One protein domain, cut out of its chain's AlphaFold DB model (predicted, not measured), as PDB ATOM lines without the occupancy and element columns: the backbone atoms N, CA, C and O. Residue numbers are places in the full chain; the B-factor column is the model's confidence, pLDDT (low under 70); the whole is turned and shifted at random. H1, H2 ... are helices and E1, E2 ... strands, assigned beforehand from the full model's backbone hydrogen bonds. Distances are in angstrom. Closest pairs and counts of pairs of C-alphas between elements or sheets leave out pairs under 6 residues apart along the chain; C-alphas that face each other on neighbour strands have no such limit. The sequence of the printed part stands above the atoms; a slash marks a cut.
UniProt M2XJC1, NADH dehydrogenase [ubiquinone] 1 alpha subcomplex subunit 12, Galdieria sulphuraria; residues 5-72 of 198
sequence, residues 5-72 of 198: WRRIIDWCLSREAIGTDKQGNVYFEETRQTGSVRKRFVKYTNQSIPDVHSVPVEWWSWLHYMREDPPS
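What this domain is: This is residues 5 to 72 of the 198 residues of the protein "NADH dehydrogenase [ubiquinone] 1 alpha subcomplex subunit 12" of Galdieria sulphuraria (UniProt M2XJC1). Look first for a small twisted sheet of three antiparallel strands, E1, E2 and E3, with the short helix H2 packing over one face along the strands and no named helix on the other face. A second helix, H1, lies beyond the end of the sheet where E1 begins, while a long link, residues 44 to 56, leads from E3 to H2. You have 68 residues printed, with two named helices and three named strands in the order H1, E1, E2, E3, H2; the sheet's order is E1, E2, E3, and it is a meander, each strand the antiparallel neighbour of the one before. The class is mixed, helices and strands, though under half of the residues, 32 of the 68, are in named elements. The whole is only just compact, close to loose, with a radius of gyration of the C-alphas of 13.0 A and spans of 36 by 28 by 18 A.

How they stand to each other: Begin at the inner strand of the sheet, E2, residues 26 to 30. On one side of it find the edge strand E1, residues 15 to 20, antiparallel at 153 degrees between their directions; the two form a hairpin. Check N 16 and O 29, and N 27 and O 19, each pair within hydrogen-bond range at 2.9 A. On the other side of E2 find the edge strand E3, residues 39 to 43, antiparallel at 157 degrees and again forming a hairpin with E2. Here N 30 and O 39 are 2.8 A apart and N 41 and O 28 are 3.1 A apart, both within hydrogen-bond range. Now move to H2, residues 57 to 63, which is on the sheet at a height over the sheet of 9.6 A. It lies over E2 and E3, but only just, with 3 of its 7 C-alphas falling on each, and it runs along the strands, at 7 degrees to E2 on the local plane. The closest C-alphas of E3 and H2 are those of Arg 40 and Leu 63, 5.5 A apart. H2 and E2 are near each other, with 5 pairs of C-alphas within 10 A. Last, find H1, residues 5 to 13, which is not on the sheet and is apart from E2, E3 and H2. In H1 and H2 every O i to N i+4 pair is within hydrogen-bond range.

Where its parts are: In the sheet, find C-alpha 15 at (148.441, 172.794, 159.934); from there E1 runs 14.4 A to C-alpha 20. E2, from Val 26 to Glu 30, is 13.0 A long, and E3, from Lys 39 to Lys 43, is 13.1 A long. Find C-alpha 5 at (132.486, 172.155, 158.895); H1 runs 11.9 A from there to Leu 13. H2 runs 9.6 A from Val 57 to C-alpha 63 at (160.811, 177.215, 165.761).

The domain as a whole: The two C-alphas farthest apart are those of Trp 5 and Val 57, 37.6 A. The printed part runs from residue 5 to residue 72 and has no cut. The links from H1 to E1 and from E1 to E2 are tight, the one from E2 to E3 is short, and the one from E3 to H2, with 13 residues, is long. Read the B-factor column for the model's confidence: the mean pLDDT of the printed part is 81.2, and residues 5 to 14 and 33 to 37 are under 70.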
ATOM      1  N   TRP A   5     131.533 173.162 159.376       49.53
ATOM      2  CA  TRP A   5     132.486 172.155 158.895       49.53
ATOM      3  C   TRP A   5     133.665 172.789 158.161       49.53
ATOM      4  O   TRP A   5     134.783 172.306 158.259       49.53
ATOM      5  N   ARG A   6     133.432 173.927 157.491       56.62
ATOM      6  CA  ARG A   6     134.493 174.687 156.820       56.62
ATOM      7  C   ARG A   6     135.564 175.149 157.800       56.62
ATOM      8  O   ARG A   6     136.719 175.098 157.436       56.62
ATOM      9  N   ARG A   7     135.208 175.526 159.033       56.25
ATOM     10  CA  ARG A   7     136.195 175.931 160.049       56.25
ATOM     11  C   ARG A   7     137.000 174.769 160.611       56.25
ATOM     12  O   ARG A   7     138.169 174.949 160.902       56.25
ATOM     13  N   ILE A   8     136.387 173.595 160.745       56.06
ATOM     14  CA  ILE A   8     137.070 172.384 161.223       56.06
ATOM     15  C   ILE A   8     138.017 171.852 160.140       56.06
ATOM     16  O   ILE A   8     139.149 171.491 160.431       56.06
ATOM     17  N   ILE A   9     137.570 171.860 158.882       57.03
ATOM     18  CA  ILE A   9     138.382 171.481 157.721       57.03
ATOM     19  C   ILE A   9     139.520 172.490 157.526       57.03
ATOM     20  O   ILE A   9     140.657 172.073 157.383       57.03
ATOM     21  N   ASP A  10     139.257 173.795 157.609       55.78
ATOM     22  CA  ASP A  10     140.284 174.847 157.534       55.78
ATOM     23  C   ASP A  10     141.294 174.749 158.695       55.78
ATOM     24  O   ASP A  10     142.487 174.904 158.476       55.78
ATOM     25  N   TRP A  11     140.846 174.378 159.901       55.19
ATOM     26  CA  TRP A  11     141.712 174.112 161.060       55.19
ATOM     27  C   TRP A  11     142.583 172.849 160.915       55.19
ATOM     28  O   TRP A  11     143.694 172.815 161.440       55.19
ATOM     29  N   CYS A  12     142.110 171.821 160.200       52.56
ATOM     30  CA  CYS A  12     142.900 170.624 159.889       52.56
ATOM     31  C   CYS A  12     143.795 170.790 158.649       52.56
ATOM     32  O   CYS A  12     144.848 170.170 158.594       52.56
ATOM     33  N   LEU A  13     143.394 171.594 157.656       54.91
ATOM     34  CA  LEU A  13     144.175 171.831 156.435       54.91
ATOM     35  C   LEU A  13     145.212 172.951 156.595       54.91
ATOM     36  O   LEU A  13     146.152 172.998 155.809       54.91
ATOM     37  N   SER A  14     145.069 173.853 157.575       63.47
ATOM     38  CA  SER A  14     146.040 174.933 157.792       63.47
ATOM     39  C   SER A  14     147.333 174.475 158.462       63.47
ATOM     40  O   SER A  14     148.299 175.233 158.446       63.47
ATOM     41  N   ARG A  15     147.354 173.283 159.074       77.25
ATOM     42  CA  ARG A  15     148.441 172.794 159.934       77.25
ATOM     43  C   ARG A  15     149.100 171.563 159.341       77.25
ATOM     44  O   ARG A  15     148.498 170.495 159.296       77.25
ATOM     45  N   GLU A  16     150.361 171.707 158.968       84.81
ATOM     46  CA  GLU A  16     151.196 170.613 158.494       84.81
ATOM     47  C   GLU A  16     152.046 170.077 159.650       84.81
ATOM     48  O   GLU A  16     152.707 170.842 160.355       84.81
ATOM     49  N   ALA A  17     151.991 168.762 159.884       88.69
ATOM     50  CA  ALA A  17     152.865 168.090 160.840       88.69
ATOM     51  C   ALA A  17     154.217 167.840 160.167       88.69
ATOM     52  O   ALA A  17     154.300 167.064 159.219       88.69
ATOM     53  N   ILE A  18     155.256 168.509 160.658       91.38
ATOM     54  CA  ILE A  18     156.574 168.536 160.019       91.38
ATOM     55  C   ILE A  18     157.462 167.403 160.524       91.38
ATOM     56  O   ILE A  18     158.194 166.791 159.752       91.38
ATOM     57  N   GLY A  19     157.400 167.104 161.822       90.38
ATOM     58  CA  GLY A  19     158.191 166.023 162.395       90.38
ATOM     59  C   GLY A  19     158.008 165.858 163.895       90.38
ATOM     60  O   GLY A  19     157.256 166.594 164.543       90.38
ATOM     61  N   THR A  20     158.707 164.865 164.432       91.75
ATOM     62  CA  THR A  20     158.685 164.500 165.849       91.75
ATOM     63  C   THR A  20     160.100 164.341 166.378       91.75
ATOM     64  O   THR A  20     160.951 163.784 165.685       91.75
ATOM     65  N   ASP A  21     160.362 164.790 167.603       90.81
ATOM     66  CA  ASP A  21     161.638 164.518 168.269       90.81
ATOM     67  C   ASP A  21     161.627 163.194 169.056       90.81
ATOM     68  O   ASP A  21     160.610 162.505 169.168       90.81
ATOM     69  N   LYS A  22     162.781 162.834 169.636       87.31
ATOM     70  CA  LYS A  22     162.942 161.618 170.452       87.31
ATOM     71  C   LYS A  22     162.140 161.629 171.753       87.31
ATOM     72  O   LYS A  22     161.973 160.581 172.369       87.31
ATOM     73  N   GLN A  23     161.670 162.796 172.183       86.12
ATOM     74  CA  GLN A  23     160.855 162.964 173.385       86.12
ATOM     75  C   GLN A  23     159.352 162.885 173.066       86.12
ATOM     76  O   GLN A  23     158.512 162.927 173.970       86.12
ATOM     77  N   GLY A  24     159.005 162.733 171.784       87.38
ATOM     78  CA  GLY A  24     157.635 162.642 171.294       87.38
ATOM     79  C   GLY A  24     156.963 163.996 171.072       87.38
ATOM     80  O   GLY A  24     155.761 164.026 170.803       87.38
ATOM     81  N   ASN A  25     157.695 165.111 171.163       91.31
ATOM     82  CA  ASN A  25     157.133 166.417 170.845       91.31
ATOM     83  C   ASN A  25     156.906 166.505 169.334       91.31
ATOM     84  O   ASN A  25     157.771 166.129 168.540       91.31
ATOM     85  N   VAL A  26     155.737 167.010 168.938       91.31
ATOM     86  CA  VAL A  26     155.330 167.112 167.531       91.31
ATOM     87  C   VAL A  26     155.397 168.565 167.084       91.31
ATOM     88  O   VAL A  26     154.837 169.449 167.739       91.31
ATOM     89  N   TYR A  27     156.049 168.809 165.956       92.00
ATOM     90  CA  TYR A  27     156.288 170.140 165.411       92.00
ATOM     91  C   TYR A  27     155.367 170.407 164.224       92.00
ATOM     92  O   TYR A  27     155.203 169.558 163.345       92.00
ATOM     93  N   PHE A  28     154.765 171.595 164.206       91.88
ATOM     94  CA  PHE A  28     153.777 171.989 163.208       91.88
ATOM     95  C   PHE A  28     154.139 173.317 162.549       91.88
ATOM     96  O   PHE A  28     154.600 174.249 163.218       91.88
ATOM     97  N   GLU A  29     153.861 173.416 161.251       90.38
ATOM     98  CA  GLU A  29     153.876 174.667 160.495       90.38
ATOM     99  C   GLU A  29     152.445 175.009 160.060       90.38
ATOM    100  O   GLU A  29     151.749 174.205 159.443       90.38
ATOM    101  N   GLU A  30     151.973 176.199 160.431       86.50
ATOM    102  CA  GLU A  30     150.658 176.709 160.052       86.50
ATOM    103  C   GLU A  30     150.794 177.799 158.989       86.50
ATOM    104  O   GLU A  30     151.328 178.882 159.250       86.50
ATOM    105  N   THR A  31     150.279 177.521 157.788       78.94
ATOM    106  CA  THR A  31     150.228 178.485 156.683       78.94
ATOM    107  C   THR A  31     148.807 179.019 156.565       78.94
ATOM    108  O   THR A  31     147.893 178.322 156.128       78.94
ATOM    109  N   ARG A  32     148.587 180.276 156.963       70.69
ATOM    110  CA  ARG A  32     147.271 180.906 156.809       70.69
ATOM    111  C   ARG A  32     147.084 181.365 155.362       70.69
ATOM    112  O   ARG A  32     147.950 182.044 154.812       70.69
ATOM    113  N   GLN A  33     145.941 181.022 154.763       60.09
ATOM    114  CA  GLN A  33     145.599 181.434 153.401       60.09
ATOM    115  C   GLN A  33     145.639 182.967 153.280       60.09
ATOM    116  O   GLN A  33     144.911 183.670 153.981       60.09
ATOM    117  N   THR A  34     146.467 183.453 152.348       51.00
ATOM    118  CA  THR A  34     146.724 184.864 151.993       51.00
ATOM    119  C   THR A  34     147.829 185.553 152.812       51.00
ATOM    120  O   THR A  34     147.579 186.174 153.844       51.00
ATOM    121  N   GLY A  35     149.068 185.478 152.304       55.62
ATOM    122  CA  GLY A  35     150.157 186.434 152.575       55.62
ATOM    123  C   GLY A  35     150.680 186.533 154.013       55.62
ATOM    124  O   GLY A  35     151.447 187.443 154.311       55.62
ATOM    125  N   SER A  36     150.262 185.642 154.911       62.56
ATOM    126  CA  SER A  36     150.655 185.683 156.321       62.56
ATOM    127  C   SER A  36     151.920 184.866 156.585       62.56
ATOM    128  O   SER A  36     152.149 183.836 155.952       62.56
ATOM    129  N   VAL A  37     152.717 185.323 157.555       69.94
ATOM    130  CA  VAL A  37     153.916 184.639 158.066       69.94
ATOM    131  C   VAL A  37     153.557 183.213 158.494       69.94
ATOM    132  O   VAL A  37     152.582 183.020 159.225       69.94
ATOM    133  N   ARG A  38     154.338 182.223 158.037       82.56
ATOM    134  CA  ARG A  38     154.196 180.821 158.459       82.56
ATOM    135  C   ARG A  38     154.375 180.756 159.969       82.56
ATOM    136  O   ARG A  38     155.392 181.228 160.463       82.56
ATOM    137  N   LYS A  39     153.403 180.227 160.711       88.31
ATOM    138  CA  LYS A  39     153.495 180.138 162.172       88.31
ATOM    139  C   LYS A  39     153.994 178.761 162.580       88.31
ATOM    140  O   LYS A  39     153.328 177.766 162.318       88.31
ATOM    141  N   ARG A  40     155.126 178.710 163.275       91.50
ATOM    142  CA  ARG A  40     155.715 177.471 163.799       91.50
ATOM    143  C   ARG A  40     155.356 177.294 165.265       91.50
ATOM    144  O   ARG A  40     155.418 178.250 166.041       91.50
ATOM    145  N   PHE A  41     154.937 176.094 165.648       90.81
ATOM    146  CA  PHE A  41     154.639 175.769 167.044       90.81
ATOM    147  C   PHE A  41     154.916 174.297 167.354       90.81
ATOM    148  O   PHE A  41     154.912 173.440 166.472       90.81
ATOM    149  N   VAL A  42     155.141 174.014 168.636       91.69
ATOM    150  CA  VAL A  42     155.393 172.671 169.163       91.69
ATOM    151  C   VAL A  42     154.212 172.217 170.015       91.69
ATOM    152  O   VAL A  42     153.627 172.998 170.771       91.69
ATOM    153  N   LYS A  43     153.852 170.943 169.893       90.56
ATOM    154  CA  LYS A  43     152.928 170.251 170.785       90.56
ATOM    155  C   LYS A  43     153.732 169.285 171.641       90.56
ATOM    156  O   LYS A  43     154.190 168.255 171.151       90.56
ATOM    157  N   TYR A  44     153.871 169.625 172.915       90.50
ATOM    158  CA  TYR A  44     154.550 168.776 173.884       90.50
ATOM    159  C   TYR A  44     153.760 167.496 174.156       90.50
ATOM    160  O   TYR A  44     152.524 167.523 174.219       90.50
ATOM    161  N   THR A  45     154.480 166.395 174.376       86.81
ATOM    162  CA  THR A  45     153.896 165.113 174.802       86.81
ATOM    163  C   THR A  45     153.149 165.283 176.127       86.81
ATOM    164  O   THR A  45     151.984 164.907 176.258       86.81
ATOM    165  N   ASN A  46     153.798 165.943 177.090       82.38
ATOM    166  CA  ASN A  46     153.245 166.234 178.408       82.38
ATOM    167  C   ASN A  46     152.652 167.645 178.435       82.38
ATOM    168  O   ASN A  46     153.331 168.623 178.731       82.38
ATOM    169  N   GLN A  47     151.355 167.759 178.151       74.69
ATOM    170  CA  GLN A  47     150.669 169.059 178.114       74.69
ATOM    171  C   GLN A  47     150.520 169.713 179.497       74.69
ATOM    172  O   GLN A  47     150.358 170.926 179.580       74.69
ATOM    173  N   SER A  48     150.575 168.927 180.580       75.31
ATOM    174  CA  SER A  48     150.381 169.432 181.945       75.31
ATOM    175  C   SER A  48     151.534 170.309 182.436       75.31
ATOM    176  O   SER A  48     151.302 171.194 183.254       75.31
ATOM    177  N   ILE A  49     152.765 170.036 181.992       78.25
ATOM    178  CA  ILE A  49     153.967 170.780 182.384       78.25
ATOM    179  C   ILE A  49     154.850 170.890 181.135       78.25
ATOM    180  O   ILE A  49     155.679 170.011 180.892       78.25
ATOM    181  N   PRO A  50     154.637 171.920 180.299       78.56
ATOM    182  CA  PRO A  50     155.476 172.158 179.134       78.56
ATOM    183  C   PRO A  50     156.893 172.523 179.587       78.56
ATOM    184  O   PRO A  50     157.094 173.580 180.184       78.56
ATOM    185  N   ASP A  51     157.871 171.660 179.313       82.31
ATOM    186  CA  ASP A  51     159.277 171.960 179.573       82.31
ATOM    187  C   ASP A  51     159.927 172.561 178.324       82.31
ATOM    188  O   ASP A  51     160.108 171.893 177.306       82.31
ATOM    189  N   VAL A  52     160.295 173.836 178.410       83.12
ATOM    190  CA  VAL A  52     160.947 174.578 177.324       83.12
ATOM    191  C   VAL A  52     162.356 174.042 177.053       83.12
ATOM    192  O   VAL A  52     162.808 174.063 175.911       83.12
ATOM    193  N   HIS A  53     163.038 173.516 178.076       84.12
ATOM    194  CA  HIS A  53     164.398 172.985 177.952       84.12
ATOM    195  C   HIS A  53     164.446 171.596 177.313       84.12
ATOM    196  O   HIS A  53     165.520 171.123 176.942       84.12
ATOM    197  N   SER A  54     163.288 170.957 177.160       85.56
ATOM    198  CA  SER A  54     163.169 169.646 176.535       85.56
ATOM    199  C   SER A  54     163.420 169.711 175.017       85.56
ATOM    200  O   SER A  54     163.994 168.790 174.439       85.56
ATOM    201  N   VAL A  55     163.111 170.840 174.371       90.88
ATOM    202  CA  VAL A  55     163.228 171.014 172.915       90.88
ATOM    203  C   VAL A  55     164.695 170.934 172.450       90.88
ATOM    204  O   VAL A  55     165.523 171.734 172.897       90.88
ATOM    205  N   PRO A  56     165.047 170.030 171.512       92.06
ATOM    206  CA  PRO A  56     166.385 169.985 170.923       92.06
ATOM    207  C   PRO A  56     166.747 171.289 170.197       92.06
ATOM    208  O   PRO A  56     165.884 171.941 169.607       92.06
ATOM    209  N   VAL A  57     168.031 171.663 170.183       92.44
ATOM    210  CA  VAL A  57     168.497 172.933 169.585       92.44
ATOM    211  C   VAL A  57     168.147 173.058 168.098       92.44
ATOM    212  O   VAL A  57     167.850 174.145 167.615       92.44
ATOM    213  N   GLU A  58     168.136 171.939 167.379       93.19
ATOM    214  CA  GLU A  58     167.841 171.863 165.953       93.19
ATOM    215  C   GLU A  58     166.394 172.307 165.686       93.19
ATOM    216  O   GLU A  58     166.124 173.153 164.828       93.19
ATOM    217  N   TRP A  59     165.468 171.800 166.502       93.38
ATOM    218  CA  TRP A  59     164.065 172.197 166.487       93.38
ATOM    219  C   TRP A  59     163.855 173.604 167.042       93.38
ATOM    220  O   TRP A  59     163.014 174.340 166.528       93.38
ATOM    221  N   TRP A  60     164.643 174.014 168.038       93.62
ATOM    222  CA  TRP A  60     164.608 175.366 168.590       93.62
ATOM    223  C   TRP A  60     164.920 176.426 167.530       93.62
ATOM    224  O   TRP A  60     164.179 177.402 167.400       93.62
ATOM    225  N   SER A  61     165.978 176.219 166.739       93.94
ATOM    226  CA  SER A  61     166.363 177.115 165.644       93.94
ATOM    227  C   SER A  61     165.279 177.214 164.574       93.94
ATOM    228  O   SER A  61     164.976 178.314 164.108       93.94
ATOM    229  N   TRP A  62     164.653 176.093 164.206       93.50
ATOM    230  CA  TRP A  62     163.538 176.099 163.262       93.50
ATOM    231  C   TRP A  62     162.309 176.824 163.832       93.50
ATOM    232  O   TRP A  62     161.737 177.687 163.166       93.50
ATOM    233  N   LEU A  63     161.941 176.566 165.089       93.00
ATOM    234  CA  LEU A  63     160.811 177.215 165.761       93.00
ATOM    235  C   LEU A  63     160.963 178.747 165.820       93.00
ATOM    236  O   LEU A  63     159.986 179.472 165.644       93.00
ATOM    237  N   HIS A  64     162.191 179.231 166.028       91.81
ATOM    238  CA  HIS A  64     162.528 180.656 166.124       91.81
ATOM    239  C   HIS A  64     162.865 181.310 164.777       91.81
ATOM    240  O   HIS A  64     163.405 182.413 164.755       91.81
ATOM    241  N   TYR A  65     162.554 180.654 163.653       91.12
ATOM    242  CA  TYR A  65     162.830 181.160 162.301       91.12
ATOM    243  C   TYR A  65     164.311 181.458 162.026       91.12
ATOM    244  O   TYR A  65     164.632 182.197 161.103       91.12
ATOM    245  N   MET A  66     165.229 180.864 162.796       92.06
ATOM    246  CA  MET A  66     166.667 180.961 162.526       92.06
ATOM    247  C   MET A  66     167.076 180.099 161.326       92.06
ATOM    248  O   MET A  66     168.132 180.315 160.740       92.06
ATOM    249  N   ARG A  67     166.249 179.108 160.974       91.19
ATOM    250  CA  ARG A  67     166.406 178.231 159.810       91.19
ATOM    251  C   ARG A  67     165.089 178.160 159.041       91.19
ATOM    252  O   ARG A  67     164.028 178.132 159.663       91.19
ATOM    253  N   GLU A  68     165.146 178.107 157.715       88.75
ATOM    254  CA  GLU A  68     163.956 177.927 156.871       88.75
ATOM    255  C   GLU A  68     163.465 176.477 156.903       88.75
ATOM    256  O   GLU A  68     162.316 176.239 157.284       88.75
ATOM    257  N   ASP A  69     164.356 175.531 156.605       89.69
ATOM    258  CA  ASP A  69     164.051 174.103 156.529       89.69
ATOM    259  C   ASP A  69     163.989 173.421 157.906       89.69
ATOM    260  O   ASP A  69     164.742 173.782 158.820       89.69
ATOM    261  N   PRO A  70     163.115 172.415 158.082       91.50
ATOM    262  CA  PRO A  70     163.098 171.619 159.299       91.50
ATOM    263  C   PRO A  70     164.377 170.787 159.456       91.50
ATOM    264  O   PRO A  70     165.055 170.476 158.473       91.50
ATOM    265  N   PRO A  71     164.736 170.419 160.694       92.88
ATOM    266  CA  PRO A  71     165.925 169.616 160.937       92.88
ATOM    267  C   PRO A  71     165.780 168.201 160.363       92.88
ATOM    268  O   PRO A  71     164.739 167.560 160.495       92.88
ATOM    269  N   SER A  72     166.855 167.707 159.746       91.25
ATOM    270  CA  SER A  72     166.934 166.338 159.225       91.25
ATOM    271  C   SER A  72     167.203 165.335 160.348       91.25
ATOM    272  O   SER A  72     167.983 165.604 161.263       91.25
TER     273      SER A  72